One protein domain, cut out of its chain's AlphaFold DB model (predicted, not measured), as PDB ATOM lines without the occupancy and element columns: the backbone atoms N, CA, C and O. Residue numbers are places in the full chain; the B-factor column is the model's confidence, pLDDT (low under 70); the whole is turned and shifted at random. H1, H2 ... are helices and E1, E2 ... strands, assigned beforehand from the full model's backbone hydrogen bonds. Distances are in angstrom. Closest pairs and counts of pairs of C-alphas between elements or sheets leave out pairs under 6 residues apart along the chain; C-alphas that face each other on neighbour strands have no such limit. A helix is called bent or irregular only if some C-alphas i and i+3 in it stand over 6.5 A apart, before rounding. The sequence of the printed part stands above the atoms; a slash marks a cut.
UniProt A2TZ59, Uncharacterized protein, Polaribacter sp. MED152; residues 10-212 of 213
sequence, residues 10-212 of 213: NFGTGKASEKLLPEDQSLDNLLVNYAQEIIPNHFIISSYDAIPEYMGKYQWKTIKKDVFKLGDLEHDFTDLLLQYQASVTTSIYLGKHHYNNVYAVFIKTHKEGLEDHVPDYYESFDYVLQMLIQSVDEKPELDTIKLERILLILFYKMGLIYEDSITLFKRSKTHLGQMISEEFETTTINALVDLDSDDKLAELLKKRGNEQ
ATOM      1  N   ASN A  10      28.878 -29.240  47.575       37.75
ATOM      2  CA  ASN A  10      29.650 -28.002  47.586       37.75
ATOM      3  C   ASN A  10      30.465 -27.922  48.895       37.75
ATOM      4  O   ASN A  10      29.951 -28.195  49.989       37.75
ATOM      5  N   PHE A  11      31.755 -27.581  48.800       30.09
ATOM      6  CA  PHE A  11      32.635 -27.430  49.964       30.09
ATOM      7  C   PHE A  11      32.105 -26.307  50.876       30.09
ATOM      8  O   PHE A  11      31.937 -25.173  50.445       30.09
ATOM      9  N   GLY A  12      31.839 -26.622  52.148       30.70
ATOM     10  CA  GLY A  12      31.397 -25.651  53.162       30.70
ATOM     11  C   GLY A  12      29.881 -25.519  53.370       30.70
ATOM     12  O   GLY A  12      29.480 -25.099  54.454       30.70
ATOM     13  N   THR A  13      29.036 -25.934  52.419       36.59
ATOM     14  CA  THR A  13      27.560 -25.819  52.521       36.59
ATOM     15  C   THR A  13      26.834 -27.151  52.751       36.59
ATOM     16  O   THR A  13      25.693 -27.158  53.210       36.59
ATOM     17  N   GLY A  14      27.510 -28.290  52.551       39.50
ATOM     18  CA  GLY A  14      26.903 -29.620  52.678       39.50
ATOM     19  C   GLY A  14      26.076 -30.010  51.445       39.50
ATOM     20  O   GLY A  14      26.007 -29.266  50.473       39.50
ATOM     21  N   LYS A  15      25.482 -31.215  51.452       43.50
ATOM     22  CA  LYS A  15      24.543 -31.653  50.396       43.50
ATOM     23  C   LYS A  15      23.407 -30.638  50.270       43.50
ATOM     24  O   LYS A  15      22.981 -30.147  51.315       43.50
ATOM     25  N   ALA A  16      22.878 -30.433  49.055       51.53
ATOM     26  CA  ALA A  16      21.599 -29.752  48.827       51.53
ATOM     27  C   ALA A  16      20.613 -30.196  49.914       51.53
ATOM     28  O   ALA A  16      20.242 -31.373  50.001       51.53
ATOM     29  N   SER A  17      20.340 -29.299  50.855       47.56
ATOM     30  CA  SER A  17      19.707 -29.674  52.110       47.56
ATOM     31  C   SER A  17      18.236 -29.318  51.997       47.56
ATOM     32  O   SER A  17      17.901 -28.167  51.736       47.56
ATOM     33  N   GLU A  18      17.344 -30.270  52.272       50.22
ATOM     34  CA  GLU A  18      15.912 -29.981  52.477       50.22
ATOM     35  C   GLU A  18      15.687 -28.991  53.640       50.22
ATOM     36  O   GLU A  18      14.593 -28.475  53.836       50.22
ATOM     37  N   LYS A  19      16.738 -28.706  54.421       50.12
ATOM     38  CA  LYS A  19      16.716 -28.009  55.706       50.12
ATOM     39  C   LYS A  19      16.323 -26.527  55.634       50.12
ATOM     40  O   LYS A  19      16.200 -25.913  56.689       50.12
ATOM     41  N   LEU A  20      16.148 -25.966  54.434       69.44
ATOM     42  CA  LEU A  20      15.788 -24.559  54.209       69.44
ATOM     43  C   LEU A  20      14.542 -24.365  53.329       69.44
ATOM     44  O   LEU A  20      14.169 -23.221  53.074       69.44
ATOM     45  N   LEU A  21      13.887 -25.438  52.871       80.31
ATOM     46  CA  LEU A  21      12.672 -25.297  52.068       80.31
ATOM     47  C   LEU A  21      11.459 -24.998  52.967       80.31
ATOM     48  O   LEU A  21      11.324 -25.609  54.031       80.31
ATOM     49  N   PRO A  22      10.566 -24.077  52.562       85.69
ATOM     50  CA  PRO A  22       9.292 -23.884  53.246       85.69
ATOM     51  C   PRO A  22       8.413 -25.142  53.142       85.69
ATOM     52  O   PRO A  22       8.564 -25.935  52.214       85.69
ATOM     53  N   GLU A  23       7.467 -25.311  54.075       88.25
ATOM     54  CA  GLU A  23       6.498 -26.422  54.028       88.25
ATOM     55  C   GLU A  23       5.664 -26.398  52.739       88.25
ATOM     56  O   GLU A  23       5.453 -27.433  52.112       88.25
ATOM     57  N   ASP A  24       5.218 -25.208  52.323       91.00
ATOM     58  CA  ASP A  24       4.570 -25.008  51.031       91.00
ATOM     59  C   ASP A  24       5.632 -24.863  49.932       91.00
ATOM     60  O   ASP A  24       6.247 -23.812  49.772       91.00
ATOM     61  N   GLN A  25       5.848 -25.922  49.159       90.88
ATOM     62  CA  GLN A  25       6.786 -25.919  48.032       90.88
ATOM     63  C   GLN A  25       6.102 -25.652  46.686       90.88
ATOM     64  O   GLN A  25       6.650 -25.978  45.629       90.88
ATOM     65  N   SER A  26       4.899 -25.067  46.698       92.69
ATOM     66  CA  SER A  26       4.256 -24.612  45.469       92.69
ATOM     67  C   SER A  26       5.158 -23.636  44.713       92.69
ATOM     68  O   SER A  26       5.928 -22.869  45.301       92.69
ATOM     69  N   LEU A  27       5.054 -23.663  43.381       91.94
ATOM     70  CA  LEU A  27       5.849 -22.803  42.506       91.94
ATOM     71  C   LEU A  27       5.742 -21.329  42.917       91.94
ATOM     72  O   LEU A  27       6.758 -20.648  43.019       91.94
ATOM     73  N   ASP A  28       4.522 -20.855  43.164       92.75
ATOM     74  CA  ASP A  28       4.269 -19.460  43.519       92.75
ATOM     75  C   ASP A  28       4.917 -19.102  44.860       92.75
ATOM     76  O   ASP A  28       5.580 -18.069  44.964       92.75
ATOM     77  N   ASN A  29       4.800 -19.971  45.872       93.25
ATOM     78  CA  ASN A  29       5.406 -19.717  47.174       93.25
ATOM     79  C   ASN A  29       6.936 -19.674  47.089       93.25
ATOM     80  O   ASN A  29       7.557 -18.770  47.649       93.25
ATOM     81  N   LEU A  30       7.547 -20.607  46.355       93.12
ATOM     82  CA  LEU A  30       8.998 -20.619  46.189       93.12
ATOM     83  C   LEU A  30       9.495 -19.427  45.370       93.12
ATOM     84  O   LEU A  30      10.522 -18.851  45.712       93.12
ATOM     85  N   LEU A  31       8.771 -19.001  44.333       91.88
ATOM     86  CA  LEU A  31       9.138 -17.812  43.560       91.88
ATOM     87  C   LEU A  31       9.098 -16.525  44.389       91.88
ATOM     88  O   LEU A  31       9.926 -15.646  44.170       91.88
ATOM     89  N   VAL A  32       8.153 -16.407  45.323       88.62
ATOM     90  CA  VAL A  32       7.982 -15.198  46.144       88.62
ATOM     91  C   VAL A  32       8.904 -15.195  47.362       88.62
ATOM     92  O   VAL A  32       9.454 -14.151  47.704       88.62
ATOM     93  N   ASN A  33       9.062 -16.339  48.029       88.31
ATOM     94  CA  ASN A  33       9.663 -16.402  49.365       88.31
ATOM     95  C   ASN A  33      11.020 -17.112  49.417       88.31
ATOM     96  O   ASN A  33      11.686 -17.041  50.448       88.31
ATOM     97  N   TYR A  34      11.421 -17.813  48.352       90.31
ATOM     98  CA  TYR A  34      12.646 -18.622  48.342       90.31
ATOM     99  C   TYR A  34      13.613 -18.261  47.210       90.31
ATOM    100  O   TYR A  34      14.825 -18.374  47.378       90.31
ATOM    101  N   ALA A  35      13.104 -17.836  46.053       91.62
ATOM    102  CA  ALA A  35      13.935 -17.556  44.895       91.62
ATOM    103  C   ALA A  35      14.926 -16.421  45.175       91.62
ATOM    104  O   ALA A  35      14.574 -15.361  45.691       91.62
ATOM    105  N   GLN A  36      16.179 -16.647  44.794       92.31
ATOM    106  CA  GLN A  36      17.256 -15.691  44.985       92.31
ATOM    107  C   GLN A  36      17.356 -14.767  43.774       92.31
ATOM    108  O   GLN A  36      17.477 -15.239  42.644       92.31
ATOM    109  N   GLU A  37      17.357 -13.457  44.001       93.62
ATOM    110  CA  GLU A  37      17.659 -12.482  42.954       93.62
ATOM    111  C   GLU A  37      19.179 -12.366  42.760       93.62
ATOM    112  O   GLU A  37      19.893 -11.975  43.680       93.62
ATOM    113  N   ILE A  38      19.682 -12.715  41.571       90.56
ATOM    114  CA  ILE A  38      21.126 -12.644  41.257       90.56
ATOM    115  C   ILE A  38      21.475 -11.325  40.565       90.56
ATOM    116  O   ILE A  38      22.466 -10.669  40.875       90.56
ATOM    117  N   ILE A  39      20.645 -10.909  39.615       90.94
ATOM    118  CA  ILE A  39      20.691  -9.587  38.988       90.94
ATOM    119  C   ILE A  39      19.265  -9.036  38.951       90.94
ATOM    120  O   ILE A  39      18.330  -9.839  38.984       90.94
ATOM    121  N   PRO A  40      19.075  -7.707  38.836       90.12
ATOM    122  CA  PRO A  40      17.745  -7.116  38.854       90.12
ATOM    123  C   PRO A  40      16.769  -7.841  37.922       90.12
ATOM    124  O   PRO A  40      17.062  -8.047  36.736       90.12
ATOM    125  N   ASN A  41      15.615  -8.217  38.465       90.00
ATOM    126  CA  ASN A  41      14.534  -8.926  37.787       90.00
ATOM    127  C   ASN A  41      14.851 -10.371  37.345       90.00
ATOM    128  O   ASN A  41      14.097 -10.932  36.552       90.00
ATOM    129  N   HIS A  42      15.945 -10.983  37.806       92.62
ATOM    130  CA  HIS A  42      16.285 -12.376  37.496       92.62
ATOM    131  C   HIS A  42      16.413 -13.177  38.789       92.62
ATOM    132  O   HIS A  42      17.386 -13.040  39.534       92.62
ATOM    133  N   PHE A  43      15.430 -14.042  39.017       94.50
ATOM    134  CA  PHE A  43      15.308 -14.843  40.227       94.50
ATOM    135  C   PHE A  43      15.572 -16.306  39.909       94.50
ATOM    136  O   PHE A  43      15.098 -16.810  38.887       94.50
ATOM    137  N   ILE A  44      16.298 -17.002  40.776       94.81
ATOM    138  CA  ILE A  44      16.680 -18.393  40.552       94.81
ATOM    139  C   ILE A  44      16.312 -19.296  41.721       94.81
ATOM    140  O   ILE A  44      16.297 -18.885  42.881       94.81
ATOM    141  N   ILE A  45      16.059 -20.559  41.392       93.88
ATOM    142  CA  ILE A  45      16.006 -21.670  42.341       93.88
ATOM    143  C   ILE A  45      16.864 -22.779  41.743       93.88
ATOM    144  O   ILE A  45      16.654 -23.169  40.595       93.88
ATOM    145  N   SER A  46      17.837 -23.275  42.499       91.38
ATOM    146  CA  SER A  46      18.781 -24.290  42.039       91.38
ATOM    147  C   SER A  46      18.678 -25.543  42.897       91.38
ATOM    148  O   SER A  46      18.776 -25.462  44.121       91.38
ATOM    149  N   SER A  47      18.574 -26.703  42.246       87.88
ATOM    150  CA  SER A  47      18.601 -28.017  42.905       87.88
ATOM    151  C   SER A  47      19.924 -28.305  43.628       87.88
ATOM    152  O   SER A  47      19.971 -29.179  44.490       87.88
ATOM    153  N   TYR A  48      20.987 -27.562  43.292       83.19
ATOM    154  CA  TYR A  48      22.281 -27.628  43.973       83.19
ATOM    155  C   TYR A  48      22.253 -26.949  45.355       83.19
ATOM    156  O   TYR A  48      23.046 -27.312  46.220       83.19
ATOM    157  N   ASP A  49      21.316 -26.020  45.585       82.50
ATOM    158  CA  ASP A  49      21.144 -25.327  46.868       82.50
ATOM    159  C   ASP A  49      20.086 -26.041  47.732       82.50
ATOM    160  O   ASP A  49      20.331 -26.399  48.888       82.50
ATOM    161  N   ALA A  50      18.917 -26.308  47.146       81.56
ATOM    162  CA  ALA A  50      17.853 -27.119  47.735       81.56
ATOM    163  C   ALA A  50      16.999 -27.754  46.635       81.56
ATOM    164  O   ALA A  50      16.913 -27.214  45.538       81.56
ATOM    165  N   ILE A  51      16.337 -28.875  46.924       83.38
ATOM    166  CA  ILE A  51      15.594 -29.657  45.924       83.38
ATOM    167  C   ILE A  51      14.084 -29.550  46.204       83.38
ATOM    168  O   ILE A  51      13.574 -30.344  46.995       83.38
ATOM    169  N   PRO A  52      13.367 -28.585  45.588       86.44
ATOM    170  CA  PRO A  52      11.906 -28.548  45.604       86.44
ATOM    171  C   PRO A  52      11.273 -29.853  45.117       86.44
ATOM    172  O   PRO A  52      11.848 -30.530  44.263       86.44
ATOM    173  N   GLU A  53      10.045 -30.152  45.550       88.25
ATOM    174  CA  GLU A  53       9.309 -31.372  45.161       88.25
ATOM    175  C   GLU A  53       9.205 -31.597  43.642       88.25
ATOM    176  O   GLU A  53       9.166 -32.737  43.178       88.25
ATOM    177  N   TYR A  54       9.157 -30.519  42.856       89.00
ATOM    178  CA  TYR A  54       9.071 -30.580  41.396       89.00
ATOM    179  C   TYR A  54      10.437 -30.589  40.691       89.00
ATOM    180  O   TYR A  54      10.487 -30.671  39.468       89.00
ATOM    181  N   MET A  55      11.557 -30.464  41.404       90.00
ATOM    182  CA  MET A  55      12.893 -30.555  40.810       90.00
ATOM    183  C   MET A  55      13.449 -31.978  40.906       90.00
ATOM    184  O   MET A  55      13.011 -32.797  41.711       90.00
ATOM    185  N   GLY A  56      14.425 -32.294  40.056       84.81
ATOM    186  CA  GLY A  56      15.031 -33.621  39.986       84.81
ATOM    187  C   GLY A  56      14.662 -34.391  38.721       84.81
ATOM    188  O   GLY A  56      14.591 -33.825  37.635       84.81
ATOM    189  N   LYS A  57      14.503 -35.710  38.822       88.06
ATOM    190  CA  LYS A  57      14.559 -36.606  37.659       88.06
ATOM    191  C   LYS A  57      13.246 -36.648  36.878       88.06
ATOM    192  O   LYS A  57      12.214 -37.075  37.390       88.06
ATOM    193  N   TYR A  58      13.343 -36.389  35.580       89.00
ATOM    194  CA  TYR A  58      12.265 -36.507  34.605       89.00
ATOM    195  C   TYR A  58      12.534 -37.597  33.564       89.00
ATOM    196  O   TYR A  58      13.666 -37.942  33.218       89.00
ATOM    197  N   GLN A  59      11.448 -38.149  33.024       87.88
ATOM    198  CA  GLN A  59      11.515 -39.039  31.869       87.88
ATOM    199  C   GLN A  59      11.472 -38.201  30.590       87.88
ATOM    200  O   GLN A  59      10.584 -37.376  30.433       87.88
ATOM    201  N   TRP A  60      12.341 -38.468  29.611       89.19
ATOM    202  CA  TRP A  60      12.357 -37.699  28.353       89.19
ATOM    203  C   TRP A  60      10.968 -37.538  27.716       89.19
ATOM    204  O   TRP A  60      10.585 -36.457  27.280       89.19
ATOM    205  N   LYS A  61      10.161 -38.607  27.719       89.81
ATOM    206  CA  LYS A  61       8.809 -38.593  27.144       89.81
ATOM    207  C   LYS A  61       7.865 -37.555  27.769       89.81
ATOM    208  O   LYS A  61       6.916 -37.185  27.083       89.81
ATOM    209  N   THR A  62       8.098 -37.123  29.011       87.38
ATOM    210  CA  THR A  62       7.252 -36.140  29.705       87.38
ATOM    211  C   THR A  62       7.634 -34.704  29.367       87.38
ATOM    212  O   THR A  62       6.763 -33.851  29.406       87.38
ATOM    213  N   ILE A  63       8.893 -34.443  28.995       89.94
ATOM    214  CA  ILE A  63       9.406 -33.080  28.766       89.94
ATOM    215  C   ILE A  63       9.708 -32.766  27.293       89.94
ATOM    216  O   ILE A  63       9.729 -31.606  26.902       89.94
ATOM    217  N   LYS A  64       9.892 -33.782  26.436       87.00
ATOM    218  CA  LYS A  64      10.430 -33.641  25.065       87.00
ATOM    219  C   LYS A  64       9.701 -32.680  24.121       87.00
ATOM    220  O   LYS A  64      10.243 -32.365  23.069       87.00
ATOM    221  N   LYS A  65       8.446 -32.325  24.408       86.12
ATOM    222  CA  LYS A  65       7.651 -31.437  23.546       86.12
ATOM    223  C   LYS A  65       7.945 -29.962  23.804       86.12
ATOM    224  O   LYS A  65       7.774 -29.163  22.892       86.12
ATOM    225  N   ASP A  66       8.416 -29.643  25.006       86.00
ATOM    226  CA  ASP A  66       8.458 -28.277  25.531       86.00
ATOM    227  C   ASP A  66       9.870 -27.866  25.972       86.00
ATOM    228  O   ASP A  66      10.050 -26.815  26.587       86.00
ATOM    229  N   VAL A  67      10.877 -28.690  25.656       93.56
ATOM    230  CA  VAL A  67      12.288 -28.417  25.943       93.56
ATOM    231  C   VAL A  67      13.123 -28.436  24.667       93.56
ATOM    232  O   VAL A  67      12.976 -29.305  23.805       93.56
ATOM    233  N   PHE A  68      14.060 -27.501  24.573       95.56
ATOM    234  CA  PHE A  68      15.007 -27.381  23.473       95.56
ATOM    235  C   PHE A  68      16.420 -27.544  24.010       95.56
ATOM    236  O   PHE A  68      16.778 -26.950  25.024       95.56
ATOM    237  N   LYS A  69      17.240 -28.344  23.329       97.56
ATOM    238  CA  LYS A  69      18.657 -28.472  23.678       97.56
ATOM    239  C   LYS A  69      19.346 -27.122  23.473       97.56
ATOM    240  O   LYS A  69      19.153 -26.519  22.422       97.56
ATOM    241  N   LEU A  70      20.142 -26.666  24.431       98.06
ATOM    242  CA  LEU A  70      20.975 -25.469  24.310       98.06
ATOM    243  C   LEU A  70      22.360 -25.829  23.783       98.06
ATOM    244  O   LEU A  70      22.792 -25.266  22.782       98.06
ATOM    245  N   GLY A  71      23.004 -26.836  24.371       98.00
ATOM    246  CA  GLY A  71      24.354 -27.251  24.003       98.00
ATOM    247  C   GLY A  71      24.815 -28.501  24.741       98.00
ATOM    248  O   GLY A  71      24.041 -29.123  25.473       98.00
ATOM    249  N   ASP A  72      26.067 -28.857  24.494       97.94
ATOM    250  CA  ASP A  72      26.824 -29.882  25.203       97.94
ATOM    251  C   ASP A  72      28.000 -29.219  25.919       97.94
ATOM    252  O   ASP A  72      28.689 -28.380  25.339       97.94
ATOM    253  N   LEU A  73      28.194 -29.590  27.180       96.62
ATOM    254  CA  LEU A  73      29.268 -29.123  28.042       96.62
ATOM    255  C   LEU A  73      30.175 -30.306  28.376       96.62
ATOM    256  O   LEU A  73      29.688 -31.297  28.914       96.62
ATOM    257  N   GLU A  74      31.463 -30.197  28.089       94.31
ATOM    258  CA  GLU A  74      32.495 -31.107  28.587       94.31
ATOM    259  C   GLU A  74      33.148 -30.455  29.801       94.31
ATOM    260  O   GLU A  74      33.642 -29.325  29.719       94.31
ATOM    261  N   HIS A  75      33.086 -31.137  30.938       90.50
ATOM    262  CA  HIS A  75      33.511 -30.580  32.211       90.50
ATOM    263  C   HIS A  75      33.995 -31.661  33.168       90.50
ATOM    264  O   HIS A  75      33.673 -32.845  33.025       90.50
ATOM    265  N   ASP A  76      34.720 -31.223  34.187       83.06
ATOM    266  CA  ASP A  76      35.115 -32.090  35.278       83.06
ATOM    267  C   ASP A  76      33.924 -32.403  36.181       83.06
ATOM    268  O   ASP A  76      33.129 -31.546  36.589       83.06
ATOM    269  N   PHE A  77      33.812 -33.678  36.519       72.25
ATOM    270  CA  PHE A  77      32.871 -34.203  37.484       72.25
ATOM    271  C   PHE A  77      33.595 -34.376  38.815       72.25
ATOM    272  O   PHE A  77      34.322 -35.346  39.037       72.25
ATOM    273  N   THR A  78      33.388 -33.412  39.709       59.69
ATOM    274  CA  THR A  78      33.923 -33.468  41.070       59.69
ATOM    275  C   THR A  78      32.809 -33.896  42.022       59.69
ATOM    276  O   THR A  78      31.958 -33.093  42.400       59.69
ATOM    277  N   ASP A  79      32.804 -35.173  42.403       57.69
ATOM    278  CA  ASP A  79      32.019 -35.694  43.527       57.69
ATOM    279  C   ASP A  79      33.005 -36.028  44.656       57.69
ATOM    280  O   ASP A  79      34.020 -36.679  44.411       57.69
ATOM    281  N   LEU A  80      32.726 -35.608  45.895       47.97
ATOM    282  CA  LEU A  80      33.581 -35.869  47.067       47.97
ATOM    283  C   LEU A  80      33.847 -37.362  47.318       47.97
ATOM    284  O   LEU A  80      34.751 -37.710  48.076       47.97
ATOM    285  N   LEU A  81      33.031 -38.246  46.739       47.91
ATOM    286  CA  LEU A  81      33.212 -39.693  46.824       47.91
ATOM    287  C   LEU A  81      34.193 -40.248  45.784       47.91
ATOM    288  O   LEU A  81      34.638 -41.389  45.924       47.91
ATOM    289  N   LEU A  82      34.535 -39.472  44.757       52.62
ATOM    290  CA  LEU A  82      35.486 -39.866  43.732       52.62
ATOM    291  C   LEU A  82      36.892 -39.427  44.141       52.62
ATOM    292  O   LEU A  82      37.164 -38.258  44.385       52.62
ATOM    293  N   GLN A  83      37.818 -40.384  44.189       53.41
ATOM    294  CA  GLN A  83      39.251 -40.109  44.361       53.41
ATOM    295  C   GLN A  83      39.906 -39.565  43.075       53.41
ATOM    296  O   GLN A  83      41.115 -39.345  43.051       53.41
ATOM    297  N   TYR A  84      39.123 -39.386  42.007       61.12
ATOM    298  CA  TYR A  84      39.575 -39.056  40.659       61.12
ATOM    299  C   TYR A  84      38.635 -38.023  40.031       61.12
ATOM    300  O   TYR A  84      37.418 -38.141  40.169       61.12
ATOM    301  N   GLN A  85      39.199 -37.043  39.322       65.31
ATOM    302  CA  GLN A  85      38.441 -36.177  38.419       65.31
ATOM    303  C   GLN A  85      38.066 -36.992  37.179       65.31
ATOM    304  O   GLN A  85      38.943 -37.509  36.486       65.31
ATOM    305  N   ALA A  86      36.767 -37.143  36.929       76.81
ATOM    306  CA  ALA A  86      36.265 -37.746  35.703       76.81
ATOM    307  C   ALA A  86      35.803 -36.630  34.764       76.81
ATOM    308  O   ALA A  86      34.982 -35.806  35.157       76.81
ATOM    309  N   SER A  87      36.306 -36.612  33.533       84.56
ATOM    310  CA  SER A  87      35.779 -35.718  32.500       84.56
ATOM    311  C   SER A  87      34.494 -36.319  31.937       84.56
ATOM    312  O   SER A  87      34.460 -37.501  31.579       84.56
ATOM    313  N   VAL A  88      33.424 -35.526  31.901       88.06
ATOM    314  CA  VAL A  88      32.097 -35.965  31.463       88.06
ATOM    315  C   VAL A  88      31.485 -34.978  30.487       88.06
ATOM    316  O   VAL A  88      31.781 -33.783  30.504       88.06
ATOM    317  N   THR A  89      30.543 -35.474  29.691       93.62
ATOM    318  CA  THR A  89      29.725 -34.633  28.820       93.62
ATOM    319  C   THR A  89      28.320 -34.494  29.393       93.62
ATOM    320  O   THR A  89      27.640 -35.486  29.657       93.62
ATOM    321  N   THR A  90      27.832 -33.263  29.507       94.19
ATOM    322  CA  THR A  90      26.478 -32.932  29.954       94.19
ATOM    323  C   THR A  90      25.721 -32.183  28.861       94.19
ATOM    324  O   THR A  90      26.090 -31.084  28.456       94.19
ATOM    325  N   SER A  91      24.620 -32.766  28.381       97.00
ATOM    326  CA  SER A  91      23.680 -32.076  27.490       97.00
ATOM    327  C   SER A  91      22.730 -31.189  28.289       97.00
ATOM    328  O   SER A  91      22.118 -31.652  29.250       97.00
ATOM    329  N   ILE A  92      22.539 -29.948  27.847       98.19
ATOM    330  CA  ILE A  92      21.724 -28.941  28.543       98.19
ATOM    331  C   ILE A  92      20.485 -28.618  27.717       98.19
ATOM    332  O   ILE A  92      20.565 -28.455  26.497       98.19
ATOM    333  N   TYR A  93      19.338 -28.499  28.375       97.75
ATOM    334  CA  TYR A  93      18.039 -28.250  27.764       97.75
ATOM    335  C   TYR A  93      17.296 -27.144  28.510       97.75
ATOM    336  O   TYR A  93      17.408 -27.026  29.725       97.75
ATOM    337  N   LEU A  94      16.492 -26.375  27.780       97.44
ATOM    338  CA  LEU A  94      15.672 -25.295  28.315       97.44
ATOM    339  C   LEU A  94      14.215 -25.482  27.909       97.44
ATOM    340  O   LEU A  94      13.921 -25.675  26.728       97.44
ATOM    341  N   GLY A  95      13.309 -25.381  28.874       94.69
ATOM    342  CA  GLY A  95      11.868 -25.308  28.656       94.69
ATOM    343  C   GLY A  95      11.212 -24.249  29.531       94.69
ATOM    344  O   GLY A  95      11.891 -23.440  30.163       94.69
ATOM    345  N   LYS A  96       9.881 -24.263  29.574       93.00
ATOM    346  CA  LYS A  96       9.068 -23.410  30.454       93.00
ATOM    347  C   LYS A  96       8.457 -24.223  31.591       93.00
ATOM    348  O   LYS A  96       8.178 -25.407  31.411       93.00
ATOM    349  N   HIS A  97       8.193 -23.579  32.725       91.69
ATOM    350  CA  HIS A  97       7.523 -24.197  33.867       91.69
ATOM    351  C   HIS A  97       6.357 -23.328  34.348       91.69
ATOM    352  O   HIS A  97       6.572 -22.275  34.938       91.69
ATOM    353  N   HIS A  98       5.127 -23.782  34.076       90.12
ATOM    354  CA  HIS A  98       3.833 -23.124  34.348       90.12
ATOM    355  C   HIS A  98       3.609 -21.741  33.707       90.12
ATOM    356  O   HIS A  98       2.575 -21.541  33.070       90.12
ATOM    357  N   TYR A  99       4.554 -20.810  33.821       90.12
ATOM    358  CA  TYR A  99       4.448 -19.439  33.326       90.12
ATOM    359  C   TYR A  99       5.392 -19.171  32.149       90.12
ATOM    360  O   TYR A  99       6.399 -19.848  31.949       90.12
ATOM    361  N   ASN A 100       5.068 -18.158  31.337       89.19
ATOM    362  CA  ASN A 100       5.840 -17.835  30.131       89.19
ATOM    363  C   ASN A 100       7.234 -17.272  30.411       89.19
ATOM    364  O   ASN A 100       8.097 -17.363  29.539       89.19
ATOM    365  N   ASN A 101       7.413 -16.697  31.592       91.12
ATOM    366  CA  ASN A 101       8.621 -16.045  32.067       91.12
ATOM    367  C   ASN A 101       9.380 -16.880  33.112       91.12
ATOM    368  O   ASN A 101      10.345 -16.393  33.697       91.12
ATOM    369  N   VAL A 102       8.941 -18.122  33.347       94.00
ATOM    370  CA  VAL A 102       9.609 -19.082  34.225       94.00
ATOM    371  C   VAL A 102      10.187 -20.197  33.368       94.00
ATOM    372  O   VAL A 102       9.464 -20.969  32.732       94.00
ATOM    373  N   TYR A 103      11.508 -20.278  33.360       95.56
ATOM    374  CA  TYR A 103      12.276 -21.225  32.574       95.56
ATOM    375  C   TYR A 103      12.789 -22.363  33.449       95.56
ATOM    376  O   TYR A 103      13.224 -22.152  34.582       95.56
ATOM    377  N   ALA A 104      12.750 -23.572  32.900       96.12
ATOM    378  CA  ALA A 104      13.273 -24.781  33.513       96.12
ATOM    379  C   ALA A 104      14.474 -25.286  32.720       96.12
ATOM    380  O   ALA A 104      14.369 -25.557  31.521       96.12
ATOM    381  N   VAL A 105      15.606 -25.422  33.399       97.56
ATOM    382  CA  VAL A 105      16.842 -25.955  32.844       97.56
ATOM    383  C   VAL A 105      16.983 -27.406  33.271       97.56
ATOM    384  O   VAL A 105      17.026 -27.721  34.464       97.56
ATOM    385  N   PHE A 106      17.070 -28.278  32.276       95.94
ATOM    386  CA  PHE A 106      17.309 -29.697  32.468       95.94
ATOM    387  C   PHE A 106      18.703 -30.053  31.980       95.94
ATOM    388  O   PHE A 106      19.142 -29.566  30.936       95.94
ATOM    389  N   ILE A 107      19.367 -30.960  32.682       95.25
ATOM    390  CA  ILE A 107      20.642 -31.527  32.253       95.25
ATOM    391  C   ILE A 107      20.527 -33.033  32.063       95.25
ATOM    392  O   ILE A 107      19.703 -33.697  32.690       95.25
ATOM    393  N   LYS A 108      21.365 -33.571  31.184       93.25
ATOM    394  CA  LYS A 108      21.589 -35.002  31.019       93.25
ATOM    395  C   LYS A 108      23.089 -35.235  30.930       93.25
ATOM    396  O   LYS A 108      23.673 -35.033  29.866       93.25
ATOM    397  N   THR A 109      23.693 -35.659  32.032       90.50
ATOM    398  CA  THR A 109      25.093 -36.093  32.052       90.50
ATOM    399  C   THR A 109      25.176 -37.492  31.451       90.50
ATOM    400  O   THR A 109      24.459 -38.410  31.871       90.50
ATOM    401  N   HIS A 110      25.974 -37.642  30.400       89.81
ATOM    402  CA  HIS A 110      26.128 -38.915  29.705       89.81
ATOM    403  C   HIS A 110      26.966 -39.868  30.545       89.81
ATOM    404  O   HIS A 110      27.791 -39.462  31.359       89.81
ATOM    405  N   LYS A 111      26.695 -41.156  30.380       84.12
ATOM    406  CA  LYS A 111      27.331 -42.204  31.177       84.12
ATOM    407  C   LYS A 111      28.801 -42.435  30.785       84.12
ATOM    408  O   LYS A 111      29.583 -42.887  31.619       84.12
ATOM    409  N   GLU A 112      29.173 -42.101  29.550       83.81
ATOM    410  CA  GLU A 112      30.559 -42.130  29.068       83.81
ATOM    411  C   GLU A 112      31.469 -41.283  29.975       83.81
ATOM    412  O   GLU A 112      31.119 -40.164  30.340       83.81
ATOM    413  N   GLY A 113      32.603 -41.848  30.402       74.62
ATOM    414  CA  GLY A 113      33.510 -41.232  31.383       74.62
ATOM    415  C   GLY A 113      33.168 -41.510  32.854       74.62
ATOM    416  O   GLY A 113      34.050 -41.418  33.701       74.62
ATOM    417  N   LEU A 114      31.935 -41.928  33.181       76.19
ATOM    418  CA  LEU A 114      31.520 -42.247  34.559       76.19
ATOM    419  C   LEU A 114      31.434 -43.742  34.866       76.19
ATOM    420  O   LEU A 114      31.434 -44.109  36.038       76.19
ATOM    421  N   GLU A 115      31.343 -44.609  33.857       73.81
ATOM    422  CA  GLU A 115      31.082 -46.049  34.043       73.81
ATOM    423  C   GLU A 115      32.088 -46.742  34.962       73.81
ATOM    424  O   GLU A 115      31.698 -47.542  35.816       73.81
ATOM    425  N   ASP A 116      33.364 -46.387  34.815       71.38
ATOM    426  CA  ASP A 116      34.472 -46.989  35.557       71.38
ATOM    427  C   ASP A 116      34.568 -46.471  37.000       71.38
ATOM    428  O   ASP A 116      35.169 -47.109  37.866       71.38
ATOM    429  N   HIS A 117      33.947 -45.323  37.277       72.50
ATOM    430  CA  HIS A 117      34.019 -44.628  38.561       72.50
ATOM    431  C   HIS A 117      32.729 -44.761  39.378       72.50
ATOM    432  O   HIS A 117      32.762 -44.799  40.608       72.50
ATOM    433  N   VAL A 118      31.583 -44.871  38.703       75.31
ATOM    434  CA  VAL A 118      30.247 -44.982  39.293       75.31
ATOM    435  C   VAL A 118      29.468 -46.089  38.562       75.31
ATOM    436  O   VAL A 118      28.642 -45.802  37.693       75.31
ATOM    437  N   PRO A 119      29.667 -47.371  38.930       70.38
ATOM    438  CA  PRO A 119      29.127 -48.515  38.183       70.38
ATOM    439  C   PRO A 119      27.601 -48.517  38.021       70.38
ATOM    440  O   PRO A 119      27.077 -48.921  36.986       70.38
ATOM    441  N   ASP A 120      26.873 -48.017  39.024       75.25
ATOM    442  CA  ASP A 120      25.408 -47.950  38.982       75.25
ATOM    443  C   ASP A 120      24.887 -46.660  38.327       75.25
ATOM    444  O   ASP A 120      23.721 -46.297  38.526       75.25
ATOM    445  N   TYR A 121      25.748 -45.855  37.694       79.06
ATOM    446  CA  TYR A 121      25.318 -44.614  37.060       79.06
ATOM    447  C   TYR A 121      24.367 -44.927  35.907       79.06
ATOM    448  O   TYR A 121      24.613 -45.802  35.075       79.06
ATOM    449  N   TYR A 122      23.265 -44.192  35.859       79.38
ATOM    450  CA  TYR A 122      22.317 -44.250  34.766       79.38
ATOM    451  C   TYR A 122      21.965 -42.825  34.369       79.38
ATOM    452  O   TYR A 122      21.891 -41.930  35.207       79.38
ATOM    453  N   GLU A 123      21.704 -42.632  33.086       84.50
ATOM    454  CA  GLU A 123      21.389 -41.314  32.561       84.50
ATOM    455  C   GLU A 123      19.949 -40.911  32.904       84.50
ATOM    456  O   GLU A 123      18.996 -41.685  32.731       84.50
ATOM    457  N   SER A 124      19.777 -39.671  33.345       86.62
ATOM    458  CA  SER A 124      18.480 -39.033  33.560       86.62
ATOM    459  C   SER A 124      18.453 -37.627  32.985       86.62
ATOM    460  O   SER A 124      19.488 -37.042  32.693       86.62
ATOM    461  N   PHE A 125      17.239 -37.108  32.787       90.44
ATOM    462  CA  PHE A 125      17.025 -35.688  32.546       90.44
ATOM    463  C   PHE A 125      16.670 -35.054  33.881       90.44
ATOM    464  O   PHE A 125      15.569 -35.277  34.380       90.44
ATOM    465  N   ASP A 126      17.592 -34.305  34.460       91.00
ATOM    466  CA  ASP A 126      17.436 -33.734  35.790       91.00
ATOM    467  C   ASP A 126      17.086 -32.251  35.671       91.00
ATOM    468  O   ASP A 126      17.816 -31.489  35.042       91.00
ATOM    469  N   TYR A 127      15.956 -31.840  36.248       93.69
ATOM    470  CA  TYR A 127      15.570 -30.441  36.400       93.69
ATOM    471  C   TYR A 127      16.400 -29.835  37.529       93.69
ATOM    472  O   TYR A 127      16.151 -30.135  38.699       93.69
ATOM    473  N   VAL A 128      17.383 -29.009  37.165       92.94
ATOM    474  CA  VAL A 128      18.409 -28.541  38.106       92.94
ATOM    475  C   VAL A 128      18.405 -27.048  38.390       92.94
ATOM    476  O   VAL A 128      18.905 -26.642  39.435       92.94
ATOM    477  N   LEU A 129      17.852 -26.227  37.497       95.50
ATOM    478  CA  LEU A 129      17.817 -24.777  37.670       95.50
ATOM    479  C   LEU A 129      16.516 -24.210  37.109       95.50
ATOM    480  O   LEU A 129      16.178 -24.421  35.946       95.50
ATOM    481  N   GLN A 130      15.801 -23.457  37.931       96.25
ATOM    482  CA  GLN A 130      14.682 -22.623  37.522       96.25
ATOM    483  C   GLN A 130      15.119 -21.165  37.487       96.25
ATOM    484  O   GLN A 130      15.779 -20.702  38.414       96.25
ATOM    485  N   MET A 131      14.689 -20.438  36.458       95.31
ATOM    486  CA  MET A 131      14.886 -18.997  36.366       95.31
ATOM    487  C   MET A 131      13.569 -18.290  36.056       95.31
ATOM    488  O   MET A 131      12.925 -18.586  35.054       95.31
ATOM    489  N   LEU A 132      13.193 -17.333  36.895       94.31
ATOM    490  CA  LEU A 132      12.148 -16.354  36.626       94.31
ATOM    491  C   LEU A 132      12.803 -15.072  36.107       94.31
ATOM    492  O   LEU A 132      13.659 -14.498  36.778       94.31
ATOM    493  N   ILE A 133      12.369 -14.608  34.937       91.88
ATOM    494  CA  ILE A 133      12.766 -13.312  34.379       91.88
ATOM    495  C   ILE A 133      11.561 -12.379  34.468       91.88
ATOM    496  O   ILE A 133      10.574 -12.558  33.760       91.88
ATOM    497  N   GLN A 134      11.608 -11.390  35.352       87.62
ATOM    498  CA  GLN A 134      10.588 -10.351  35.405       87.62
ATOM    499  C   GLN A 134      10.886  -9.294  34.333       87.62
ATOM    500  O   GLN A 134      12.012  -8.828  34.162       87.62
ATOM    501  N   SER A 135       9.863  -8.907  33.587       79.06
ATOM    502  CA  SER A 135       9.920  -7.779  32.665       79.06
ATOM    503  C   SER A 135       8.597  -7.043  32.696       79.06
ATOM    504  O   SER A 135       7.582  -7.596  33.114       79.06
ATOM    505  N   VAL A 136       8.615  -5.790  32.235       67.69
ATOM    506  CA  VAL A 136       7.386  -5.011  32.031       67.69
ATOM    507  C   VAL A 136       6.453  -5.731  31.047       67.69
ATOM    508  O   VAL A 136       5.237  -5.681  31.198       67.69
ATOM    509  N   ASP A 137       7.025  -6.466  30.089       62.59
ATOM    510  CA  ASP A 137       6.290  -7.376  29.220       62.59
ATOM    511  C   ASP A 137       5.997  -8.704  29.934       62.59
ATOM    512  O   ASP A 137       6.902  -9.357  30.449       62.59
ATOM    513  N   GLU A 138       4.751  -9.180  29.894       59.78
ATOM    514  CA  GLU A 138       4.352 -10.479  30.478       59.78
ATOM    515  C   GLU A 138       4.992 -11.697  29.773       59.78
ATOM    516  O   GLU A 138       4.853 -12.845  30.211       59.78
ATOM    517  N   LYS A 139       5.676 -11.472  28.642       65.88
ATOM    518  CA  LYS A 139       6.330 -12.493  27.814       65.88
ATOM    519  C   LYS A 139       7.738 -12.033  27.419       65.88
ATOM    520  O   LYS A 139       7.929 -11.657  26.264       65.88
ATOM    521  N   PRO A 140       8.718 -12.064  28.337       70.31
ATOM    522  CA  PRO A 140      10.096 -11.780  27.971       70.31
ATOM    523  C   PRO A 140      10.533 -12.748  26.868       70.31
ATOM    524  O   PRO A 140      10.497 -13.970  27.034       70.31
ATOM    525  N   GLU A 141      10.930 -12.205  25.720       81.81
ATOM    526  CA  GLU A 141      11.581 -13.004  24.691       81.81
ATOM    527  C   GLU A 141      12.999 -13.350  25.151       81.81
ATOM    528  O   GLU A 141      13.734 -12.504  25.679       81.81
ATOM    529  N   LEU A 142      13.371 -14.620  24.978       90.44
ATOM    530  CA  LEU A 142      14.753 -15.045  25.154       90.44
ATOM    531  C   LEU A 142      15.581 -14.449  24.020       90.44
ATOM    532  O   LEU A 142      15.209 -14.564  22.859       90.44
ATOM    533  N   ASP A 143      16.704 -13.844  24.375       91.06
ATOM    534  CA  ASP A 143      17.731 -13.377  23.453       91.06
ATOM    535  C   ASP A 143      19.065 -14.058  23.798       91.06
ATOM    536  O   ASP A 143      19.155 -14.850  24.745       91.06
ATOM    537  N   THR A 144      20.103 -13.759  23.018       93.94
ATOM    538  CA  THR A 144      21.464 -14.259  23.240       93.94
ATOM    539  C   THR A 144      21.950 -13.988  24.666       93.94
ATOM    540  O   THR A 144      22.403 -14.913  25.338       93.94
ATOM    541  N   ILE A 145      21.772 -12.762  25.173       92.44
ATOM    542  CA  ILE A 145      22.236 -12.354  26.508       92.44
ATOM    543  C   ILE A 145      21.552 -13.186  27.595       92.44
ATOM    544  O   ILE A 145      22.214 -13.717  28.487       92.44
ATOM    545  N   LYS A 146      20.223 -13.321  27.543       93.31
ATOM    546  CA  LYS A 146      19.449 -14.078  28.539       93.31
ATOM    547  C   LYS A 146      19.828 -15.558  28.529       93.31
ATOM    548  O   LYS A 146      19.986 -16.141  29.599       93.31
ATOM    549  N   LEU A 147      20.012 -16.157  27.352       95.69
ATOM    550  CA  LEU A 147      20.425 -17.558  27.226       95.69
ATOM    551  C   LEU A 147      21.826 -17.800  27.795       95.69
ATOM    552  O   LEU A 147      22.020 -18.737  28.567       95.69
ATOM    553  N   GLU A 148      22.787 -16.942  27.462       96.12
ATOM    554  CA  GLU A 148      24.152 -17.040  27.982       96.12
ATOM    555  C   GLU A 148      24.197 -16.833  29.501       96.12
ATOM    556  O   GLU A 148      24.901 -17.559  30.201       96.12
ATOM    557  N   ARG A 149      23.384 -15.919  30.046       95.38
ATOM    558  CA  ARG A 149      23.238 -15.744  31.501       95.38
ATOM    559  C   ARG A 149      22.688 -16.992  32.186       95.38
ATOM    560  O   ARG A 149      23.211 -17.376  33.229       95.38
ATOM    561  N   ILE A 150      21.669 -17.634  31.607       96.62
ATOM    562  CA  ILE A 150      21.128 -18.903  32.121       96.62
ATOM    563  C   ILE A 150      22.231 -19.966  32.185       96.62
ATOM    564  O   ILE A 150      22.353 -20.653  33.199       96.62
ATOM    565  N   LEU A 151      23.045 -20.083  31.133       97.56
ATOM    566  CA  LEU A 151      24.146 -21.047  31.075       97.56
ATOM    567  C   LEU A 151      25.239 -20.746  32.107       97.56
ATOM    568  O   LEU A 151      25.640 -21.651  32.832       97.56
ATOM    569  N   LEU A 152      25.670 -19.490  32.240       96.81
ATOM    570  CA  LEU A 152      26.676 -19.100  33.238       96.81
ATOM    571  C   LEU A 152      26.202 -19.366  34.670       96.81
ATOM    572  O   LEU A 152      26.971 -19.869  35.482       96.81
ATOM    573  N   ILE A 153      24.932 -19.080  34.970       96.31
ATOM    574  CA  ILE A 153      24.345 -19.382  36.280       96.31
ATOM    575  C   ILE A 153      24.300 -20.893  36.516       96.31
ATOM    576  O   ILE A 153      24.634 -21.339  37.612       96.31
ATOM    577  N   LEU A 154      23.918 -21.688  35.510       95.88
ATOM    578  CA  LEU A 154      23.943 -23.146  35.613       95.88
ATOM    579  C   LEU A 154      25.355 -23.646  35.947       95.88
ATOM    580  O   LEU A 154      25.517 -24.381  36.914       95.88
ATOM    581  N   PHE A 155      26.365 -23.232  35.184       94.31
ATOM    582  CA  PHE A 155      27.750 -23.674  35.366       94.31
ATOM    583  C   PHE A 155      28.332 -23.232  36.712       94.31
ATOM    584  O   PHE A 155      29.015 -24.013  37.371       94.31
ATOM    585  N   TYR A 156      27.998 -22.020  37.163       93.06
ATOM    586  CA  TYR A 156      28.340 -21.550  38.503       93.06
ATOM    587  C   TYR A 156      27.709 -22.435  39.585       93.06
ATOM    588  O   TYR A 156      28.401 -22.892  40.489       93.06
ATOM    589  N   LYS A 157      26.410 -22.748  39.474       90.44
ATOM    590  CA  LYS A 157      25.713 -23.614  40.442       90.44
ATOM    591  C   LYS A 157      26.195 -25.069  40.401       90.44
ATOM    592  O   LYS A 157      26.118 -25.746  41.421       90.44
ATOM    593  N   MET A 158      26.737 -25.521  39.270       87.81
ATOM    594  CA  MET A 158      27.462 -26.792  39.142       87.81
ATOM    595  C   MET A 158      28.853 -26.767  39.807       87.81
ATOM    596  O   MET A 158      29.489 -27.811  39.909       87.81
ATOM    597  N   GLY A 159      29.337 -25.606  40.262       86.69
ATOM    598  CA  GLY A 159      30.640 -25.460  40.914       86.69
ATOM    599  C   GLY A 159      31.828 -25.453  39.948       86.69
ATOM    600  O   GLY A 159      32.952 -25.723  40.364       86.69
ATOM    601  N   LEU A 160      31.608 -25.147  38.666       88.75
ATOM    602  CA  LEU A 160      32.639 -25.160  37.618       88.75
ATOM    603  C   LEU A 160      33.467 -23.863  37.622       88.75
ATOM    604  O   LEU A 160      33.508 -23.135  36.632       88.75
ATOM    605  N   ILE A 161      34.070 -23.556  38.772       88.56
ATOM    606  CA  ILE A 161      34.741 -22.276  39.062       88.56
ATOM    607  C   ILE A 161      36.269 -22.387  39.153       88.56
ATOM    608  O   ILE A 161      36.940 -21.408  39.478       88.56
ATOM    609  N   TYR A 162      36.825 -23.574  38.913       86.81
ATOM    610  CA  TYR A 162      38.268 -23.810  38.938       86.81
ATOM    611  C   TYR A 162      38.840 -23.818  37.522       86.81
ATOM    612  O   TYR A 162      38.122 -24.094  36.556       86.81
ATOM    613  N   GLU A 163      40.143 -23.560  37.405       85.94
ATOM    614  CA  GLU A 163      40.873 -23.751  36.149       85.94
ATOM    615  C   GLU A 163      40.606 -25.153  35.582       85.94
ATOM    616  O   GLU A 163      40.455 -26.120  36.331       85.94
ATOM    617  N   ASP A 164      40.477 -25.229  34.258       85.19
ATOM    618  CA  ASP A 164      40.209 -26.451  33.493       85.19
ATOM    619  C   ASP A 164      38.890 -27.189  33.820       85.19
ATOM    620  O   ASP A 164      38.585 -28.197  33.184       85.19
ATOM    621  N   SER A 165      38.038 -26.655  34.712       86.56
ATOM    622  CA  SER A 165      36.745 -27.276  35.063       86.56
ATOM    623  C   SER A 165      35.800 -27.408  33.872       86.56
ATOM    624  O   SER A 165      34.975 -28.316  33.848       86.56
ATOM    625  N   ILE A 166      35.889 -26.495  32.901       92.25
ATOM    626  CA  ILE A 166      35.160 -26.557  31.634       92.25
ATOM    627  C   ILE A 166      36.188 -26.721  30.528       92.25
ATOM    628  O   ILE A 166      36.969 -25.813  30.271       92.25
ATOM    629  N   THR A 167      36.155 -27.848  29.829       92.56
ATOM    630  CA  THR A 167      37.067 -28.096  28.706       92.56
ATOM    631  C   THR A 167      36.480 -27.587  27.393       92.56
ATOM    632  O   THR A 167      37.194 -27.050  26.547       92.56
ATOM    633  N   LEU A 168      35.167 -27.746  27.210       95.31
ATOM    634  CA  LEU A 168      34.487 -27.361  25.980       95.31
ATOM    635  C   LEU A 168      33.016 -27.046  26.240       95.31
ATOM    636  O   LEU A 168      32.319 -27.779  26.936       95.31
ATOM    637  N   PHE A 169      32.510 -26.006  25.582       97.31
ATOM    638  CA  PHE A 169      31.078 -25.830  25.377       97.31
ATOM    639  C   PHE A 169      30.776 -25.769  23.883       97.31
ATOM    640  O   PHE A 169      31.408 -25.020  23.141       97.31
ATOM    641  N   LYS A 170      29.784 -26.542  23.441       97.62
ATOM    642  CA  LYS A 170      29.336 -26.574  22.049       97.62
ATOM    643  C   LYS A 170      27.841 -26.323  21.966       97.62
ATOM    644  O   LYS A 170      27.033 -27.134  22.429       97.62
ATOM    645  N   ARG A 171      27.448 -25.229  21.319       97.44
ATOM    646  CA  ARG A 171      26.040 -24.885  21.121       97.44
ATOM    647  C   ARG A 171      25.366 -25.889  20.193       97.44
ATOM    648  O   ARG A 171      25.951 -26.447  19.259       97.44
ATOM    649  N   SER A 172      24.093 -26.143  20.453       97.44
ATOM    650  CA  SER A 172      23.306 -27.060  19.642       97.44
ATOM    651  C   SER A 172      22.786 -26.381  18.371       97.44
ATOM    652  O   SER A 172      22.730 -25.161  18.256       97.44
ATOM    653  N   LYS A 173      22.329 -27.192  17.412       95.12
ATOM    654  CA  LYS A 173      21.698 -26.709  16.172       95.12
ATOM    655  C   LYS A 173      20.198 -26.410  16.319       95.12
ATOM    656  O   LYS A 173      19.518 -26.246  15.311       95.12
ATOM    657  N   THR A 174      19.652 -26.428  17.537       94.50
ATOM    658  CA  THR A 174      18.247 -26.051  17.756       94.50
ATOM    659  C   THR A 174      18.081 -24.540  17.608       94.50
ATOM    660  O   THR A 174      19.062 -23.804  17.671       94.50
ATOM    661  N   HIS A 175      16.841 -24.068  17.468       92.25
ATOM    662  CA  HIS A 175      16.565 -22.634  17.381       92.25
ATOM    663  C   HIS A 175      17.178 -21.846  18.552       92.25
ATOM    664  O   HIS A 175      17.901 -20.890  18.308       92.25
ATOM    665  N   LEU A 176      16.977 -22.293  19.800       94.31
ATOM    666  CA  LEU A 176      17.567 -21.633  20.972       94.31
ATOM    667  C   LEU A 176      19.086 -21.837  21.060       94.31
ATOM    668  O   LEU A 176      19.801 -20.920  21.443       94.31
ATOM    669  N   GLY A 177      19.601 -23.008  20.674       95.25
ATOM    670  CA  GLY A 177      21.046 -23.254  20.657       95.25
ATOM    671  C   GLY A 177      21.797 -22.338  19.689       95.25
ATOM    672  O   GLY A 177      22.868 -21.839  20.012       95.25
ATOM    673  N   GLN A 178      21.208 -22.053  18.527       95.75
ATOM    674  CA  GLN A 178      21.791 -21.163  17.519       95.75
ATOM    675  C   GLN A 178      21.818 -19.688  17.940       95.75
ATOM    676  O   GLN A 178      22.570 -18.918  17.349       95.75
ATOM    677  N   MET A 179      21.023 -19.293  18.940       95.69
ATOM    678  CA  MET A 179      21.035 -17.929  19.481       95.69
ATOM    679  C   MET A 179      22.233 -17.667  20.394       95.69
ATOM    680  O   MET A 179      22.567 -16.509  20.621       95.69
ATOM    681  N   ILE A 180      22.880 -18.712  20.914       96.31
ATOM    682  CA  ILE A 180      24.104 -18.582  21.712       96.31
ATOM    683  C   ILE A 180      25.245 -18.154  20.785       96.31
ATOM    684  O   ILE A 180      25.403 -18.714  19.690       96.31
ATOM    685  N   SER A 181      26.031 -17.160  21.199       95.19
ATOM    686  CA  SER A 181      27.109 -16.626  20.368       95.19
ATOM    687  C   SER A 181      28.249 -17.635  20.181       95.19
ATOM    688  O   SER A 181      28.485 -18.510  21.010       95.19
ATOM    689  N   GLU A 182      28.981 -17.508  19.073       93.38
ATOM    690  CA  GLU A 182      30.209 -18.292  18.845       93.38
ATOM    691  C   GLU A 182      31.308 -17.914  19.842       93.38
ATOM    692  O   GLU A 182      32.087 -18.760  20.269       93.38
ATOM    693  N   GLU A 183      31.334 -16.650  20.265       93.69
ATOM    694  CA  GLU A 183      32.238 -16.168  21.307       93.69
ATOM    695  C   GLU A 183      31.983 -16.862  22.651       93.69
ATOM    696  O   GLU A 183      32.922 -17.128  23.401       93.69
ATOM    697  N   PHE A 184      30.734 -17.206  22.968       94.75
ATOM    698  CA  PHE A 184      30.422 -17.928  24.198       94.75
ATOM    699  C   PHE A 184      31.097 -19.304  24.258       94.75
ATOM    700  O   PHE A 184      31.567 -19.691  25.325       94.75
ATOM    701  N   GLU A 185      31.219 -20.022  23.133       93.50
ATOM    702  CA  GLU A 185      31.874 -21.344  23.085       93.50
ATOM    703  C   GLU A 185      33.349 -21.284  23.500       93.50
ATOM    704  O   GLU A 185      33.853 -22.211  24.131       93.50
ATOM    705  N   THR A 186      34.036 -20.182  23.187       91.50
ATOM    706  CA  THR A 186      35.461 -20.009  23.497       91.50
ATOM    707  C   THR A 186      35.692 -19.329  24.841       91.50
ATOM    708  O   THR A 186      36.608 -19.696  25.573       91.50
ATOM    709  N   THR A 187      34.858 -18.352  25.199       91.50
ATOM    710  CA  THR A 187      35.042 -17.556  26.422       91.50
ATOM    711  C   THR A 187      34.569 -18.271  27.684       91.50
ATOM    712  O   THR A 187      35.130 -18.033  28.751       91.50
ATOM    713  N   THR A 188      33.584 -19.171  27.583       91.50
ATOM    714  CA  THR A 188      33.005 -19.882  28.740       91.50
ATOM    715  C   THR A 188      34.030 -20.696  29.522       91.50
ATOM    716  O   THR A 188      33.930 -20.745  30.743       91.50
ATOM    717  N   ILE A 189      35.031 -21.264  28.841       90.88
ATOM    718  CA  ILE A 189      36.099 -22.098  29.427       90.88
ATOM    719  C   ILE A 189      36.729 -21.425  30.654       90.88
ATOM    720  O   ILE A 189      36.929 -22.065  31.678       90.88
ATOM    721  N   ASN A 190      36.970 -20.114  30.569       91.88
ATOM    722  CA  ASN A 190      37.614 -19.342  31.632       91.88
ATOM    723  C   ASN A 190      36.677 -18.323  32.296       91.88
ATOM    724  O   ASN A 190      37.100 -17.584  33.179       91.88
ATOM    725  N   ALA A 191      35.412 -18.241  31.869       91.56
ATOM    726  CA  ALA A 191      34.502 -17.186  32.311       91.56
ATOM    727  C   ALA A 191      34.168 -17.266  33.806       91.56
ATOM    728  O   ALA A 191      33.769 -16.254  34.375       91.56
ATOM    729  N   LEU A 192      34.291 -18.456  34.404       90.19
ATOM    730  CA  LEU A 192      33.874 -18.748  35.777       90.19
ATOM    731  C   LEU A 192      35.025 -18.959  36.763       90.19
ATOM    732  O   LEU A 192      34.773 -19.169  37.947       90.19
ATOM    733  N   VAL A 193      36.272 -18.864  36.301       91.62
ATOM    734  CA  VAL A 193      37.447 -19.045  37.158       91.62
ATOM    735  C   VAL A 193      37.441 -17.997  38.277       91.62
ATOM    736  O   VAL A 193      37.240 -16.809  38.024       91.62
ATOM    737  N   ASP A 194      37.618 -18.452  39.520       88.94
ATOM    738  CA  ASP A 194      37.640 -17.640  40.750       88.94
ATOM    739  C   ASP A 194      36.331 -16.895  41.096       88.94
ATOM    740  O   ASP A 194      36.305 -16.016  41.976       88.94
ATOM    741  N   LEU A 195      35.214 -17.252  40.450       91.62
ATOM    742  CA  LEU A 195      33.876 -16.810  40.845       91.62
ATOM    743  C   LEU A 195      33.375 -17.635  42.032       91.62
ATOM    744  O   LEU A 195      32.594 -18.560  41.886       91.62
ATOM    745  N   ASP A 196      33.824 -17.278  43.231       86.62
ATOM    746  CA  ASP A 196      33.496 -17.945  44.499       86.62
ATOM    747  C   ASP A 196      32.305 -17.320  45.257       86.62
ATOM    748  O   ASP A 196      32.003 -17.726  46.379       86.62
ATOM    749  N   SER A 197      31.605 -16.344  44.666       90.12
ATOM    750  CA  SER A 197      30.475 -15.657  45.303       90.12
ATOM    751  C   SER A 197      29.399 -15.200  44.315       90.12
ATOM    752  O   SER A 197      29.682 -14.894  43.152       90.12
ATOM    753  N   ASP A 198      28.158 -15.097  44.806       91.19
ATOM    754  CA  ASP A 198      27.026 -14.582  44.027       91.19
ATOM    755  C   ASP A 198      27.244 -13.121  43.590       91.19
ATOM    756  O   ASP A 198      26.814 -12.733  42.504       91.19
ATOM    757  N   ASP A 199      27.965 -12.319  44.383       93.25
ATOM    758  CA  ASP A 199      28.298 -10.929  44.041       93.25
ATOM    759  C   ASP A 199      29.196 -10.852  42.799       93.25
ATOM    760  O   ASP A 199      28.907 -10.097  41.865       93.25
ATOM    761  N   LYS A 200      30.251 -11.678  42.740       95.00
ATOM    762  CA  LYS A 200      31.122 -11.769  41.557       95.00
ATOM    763  C   LYS A 200      30.328 -12.239  40.337       95.00
ATOM    764  O   LYS A 200      30.505 -11.706  39.239       95.00
ATOM    765  N   LEU A 201      29.425 -13.208  40.522       95.38
ATOM    766  CA  LEU A 201      28.570 -13.703  39.443       95.38
ATOM    767  C   LEU A 201      27.670 -12.584  38.921       95.38
ATOM    768  O   LEU A 201      27.590 -12.362  37.712       95.38
ATOM    769  N   ALA A 202      27.036 -11.833  39.817       94.56
ATOM    770  CA  ALA A 202      26.195 -10.703  39.457       94.56
ATOM    771  C   ALA A 202      26.964  -9.643  38.650       94.56
ATOM    772  O   ALA A 202      26.426  -9.105  37.678       94.56
ATOM    773  N   GLU A 203      28.215  -9.345  39.009       94.81
ATOM    774  CA  GLU A 203      29.081  -8.426  38.257       94.81
ATOM    775  C   GLU A 203      29.380  -8.929  36.839       94.81
ATOM    776  O   GLU A 203      29.206  -8.175  35.874       94.81
ATOM    777  N   LEU A 204      29.743 -10.208  36.686       94.38
ATOM    778  CA  LEU A 204      29.975 -10.836  35.381       94.38
ATOM    779  C   LEU A 204      28.730 -10.742  34.481       94.38
ATOM    780  O   LEU A 204      28.811 -10.319  33.323       94.38
ATOM    781  N   LEU A 205      27.560 -11.095  35.021       93.62
ATOM    782  CA  LEU A 205      26.295 -11.096  34.282       93.62
ATOM    783  C   LEU A 205      25.862  -9.681  33.867       93.62
ATOM    784  O   LEU A 205      25.269  -9.503  32.794       93.62
ATOM    785  N   LYS A 206      26.151  -8.664  34.693       90.50
ATOM    786  CA  LYS A 206      25.916  -7.248  34.366       90.50
ATOM    787  C   LYS A 206      26.839  -6.783  33.243       90.50
ATOM    788  O   LYS A 206      26.351  -6.186  32.287       90.50
ATOM    789  N   LYS A 207      28.135  -7.103  33.320       87.31
ATOM    790  CA  LYS A 207      29.135  -6.708  32.317       87.31
ATOM    791  C   LYS A 207      28.775  -7.214  30.918       87.31
ATOM    792  O   LYS A 207      28.679  -6.403  30.003       87.31
ATOM    793  N   ARG A 208      28.425  -8.499  30.780       78.62
ATOM    794  CA  ARG A 208      27.980  -9.065  29.490       78.62
ATOM    795  C   ARG A 208      26.732  -8.396  28.913       78.62
ATOM    796  O   ARG A 208      26.608  -8.279  27.702       78.62
ATOM    797  N   GLY A 209      25.813  -7.946  29.768       71.12
ATOM    798  CA  GLY A 209      24.619  -7.228  29.313       71.12
ATOM    799  C   GLY A 209      24.915  -5.841  28.746       71.12
ATOM    800  O   GLY A 209      24.159  -5.366  27.910       71.12
ATOM    801  N   ASN A 210      26.002  -5.210  29.192       62.16
ATOM    802  CA  ASN A 210      26.415  -3.883  28.740       62.16
ATOM    803  C   ASN A 210      27.343  -3.937  27.517       62.16
ATOM    804  O   ASN A 210      27.423  -2.965  26.781       62.16
ATOM    805  N   GLU A 211      28.058  -5.045  27.308       55.03
ATOM    806  CA  GLU A 211      28.966  -5.235  26.165       55.03
ATOM    807  C   GLU A 211      28.230  -5.584  24.859       55.03
ATOM    808  O   GLU A 211      28.803  -5.452  23.781       55.03
ATOM    809  N   GLN A 212      26.965  -6.007  24.951       49.44
ATOM    810  CA  GLN A 212      26.130  -6.412  23.811       49.44
ATOM    811  C   GLN A 212      24.928  -5.471  23.555       49.44
ATOM    812  O   GLN A 212      24.099  -5.780  22.697       49.44
TER     813      GLN A 212
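This is residues 10 to 212 of the 213 residues of an uncharacterized protein of Polaribacter sp. MED152 (UniProt A2TZ59). One strongly twisted sheet of eight strands curls round helix H3, with H6 packed beside H3 and H5 over the edge strand E8; H1 lies on the opposite face of the sheet from H3. Most of the curl is a meander of long bent strands, E4 E5 E6 E7, each the antiparallel neighbour of the one before. The printed part has 203 residues, with six named helices and eight named strands in the order H1 E1 E2 E3 H2 E4 E5 E6 E7 H3 E8 H4 H5 H6. The sheet is branched and antiparallel, the class is mixed, helices and strands, and the whole is compact, with a radius of gyration of the C-alphas of 16.3 A and spans of 50 by 42 by 36 A.

Look first at H1, residues 27 to 33, on the sheet at a height of 9.2 A; its closest C-alphas to E7, residues 125 to 133, are Leu 31 and Leu 132, 7.7 A apart. Next, E1, residues 36 to 39, forms a hairpin with E2, residues 42 to 46, with N 36 and O 44 at 2.9 A. Beside E7, find E2 and E3, residues 56 to 58, on one side, with N 43 and O 132 at 2.9 A and N 58 and O 125 at 2.8 A. H2, residues 60 to 63, only grazes the sheet. E4, residues 67 to 77, and E5, residues 86 to 97, form a hairpin, with N 68 and O 94 at 2.8 A. E6, residues 99 to 109, forms hairpins with E5, N 95 and O 104 at 2.9 A, and with E7, N 103 and O 131 at 2.8 A. The sheet curls round H3, residues 144 to 157; the closest C-alphas of E7 and H3 are Leu 129 and Leu 154, 6.7 A apart. E8, residues 166 to 171, is antiparallel to E4, with N 72 and O 170 at 2.9 A. H4, residues 175 to 178, stands at the sheet's level, at a height of 1.9 A. H5, residues 182 to 191, lies over E8 at a height of 6.2 A, along the strands at 17 degrees on the local plane. H6, residues 198 to 211, touches H3, closest at the C-alphas of Arg 149 and Leu 205, 6.2 A, at a shallow tilt of 19 degrees, opposite ways. Every O i to N i+4 pair is within hydrogen-bond range in H1, H3 and H6, and 3 of 6 are in H5; H2 and H4 are too short for such a pair.

Find C-alpha 27 at (5.849, -22.803, 42.506), where H1 begins. E5 is 31.8 A long and bends by 51 degrees at residue 94; E4, 24.3 A, bends by 71 degrees at residue 74. H3 runs 20.0 A from C-alpha 144 at (21.464, -14.259, 23.240), and H6, 20.3 A, ends at C-alpha 211 at (28.966, -5.235, 26.165).

The C-alphas of Asp 116 and Val 136, the two farthest apart, are 50.1 A apart. The printed part has no cut, and the link from E6 to E7, 15 residues, is long. Look for pLDDT under 70 at residues 10 to 20, 78 to 85, 136 to 139 and 210 to 212; the mean of the printed part is 85.3.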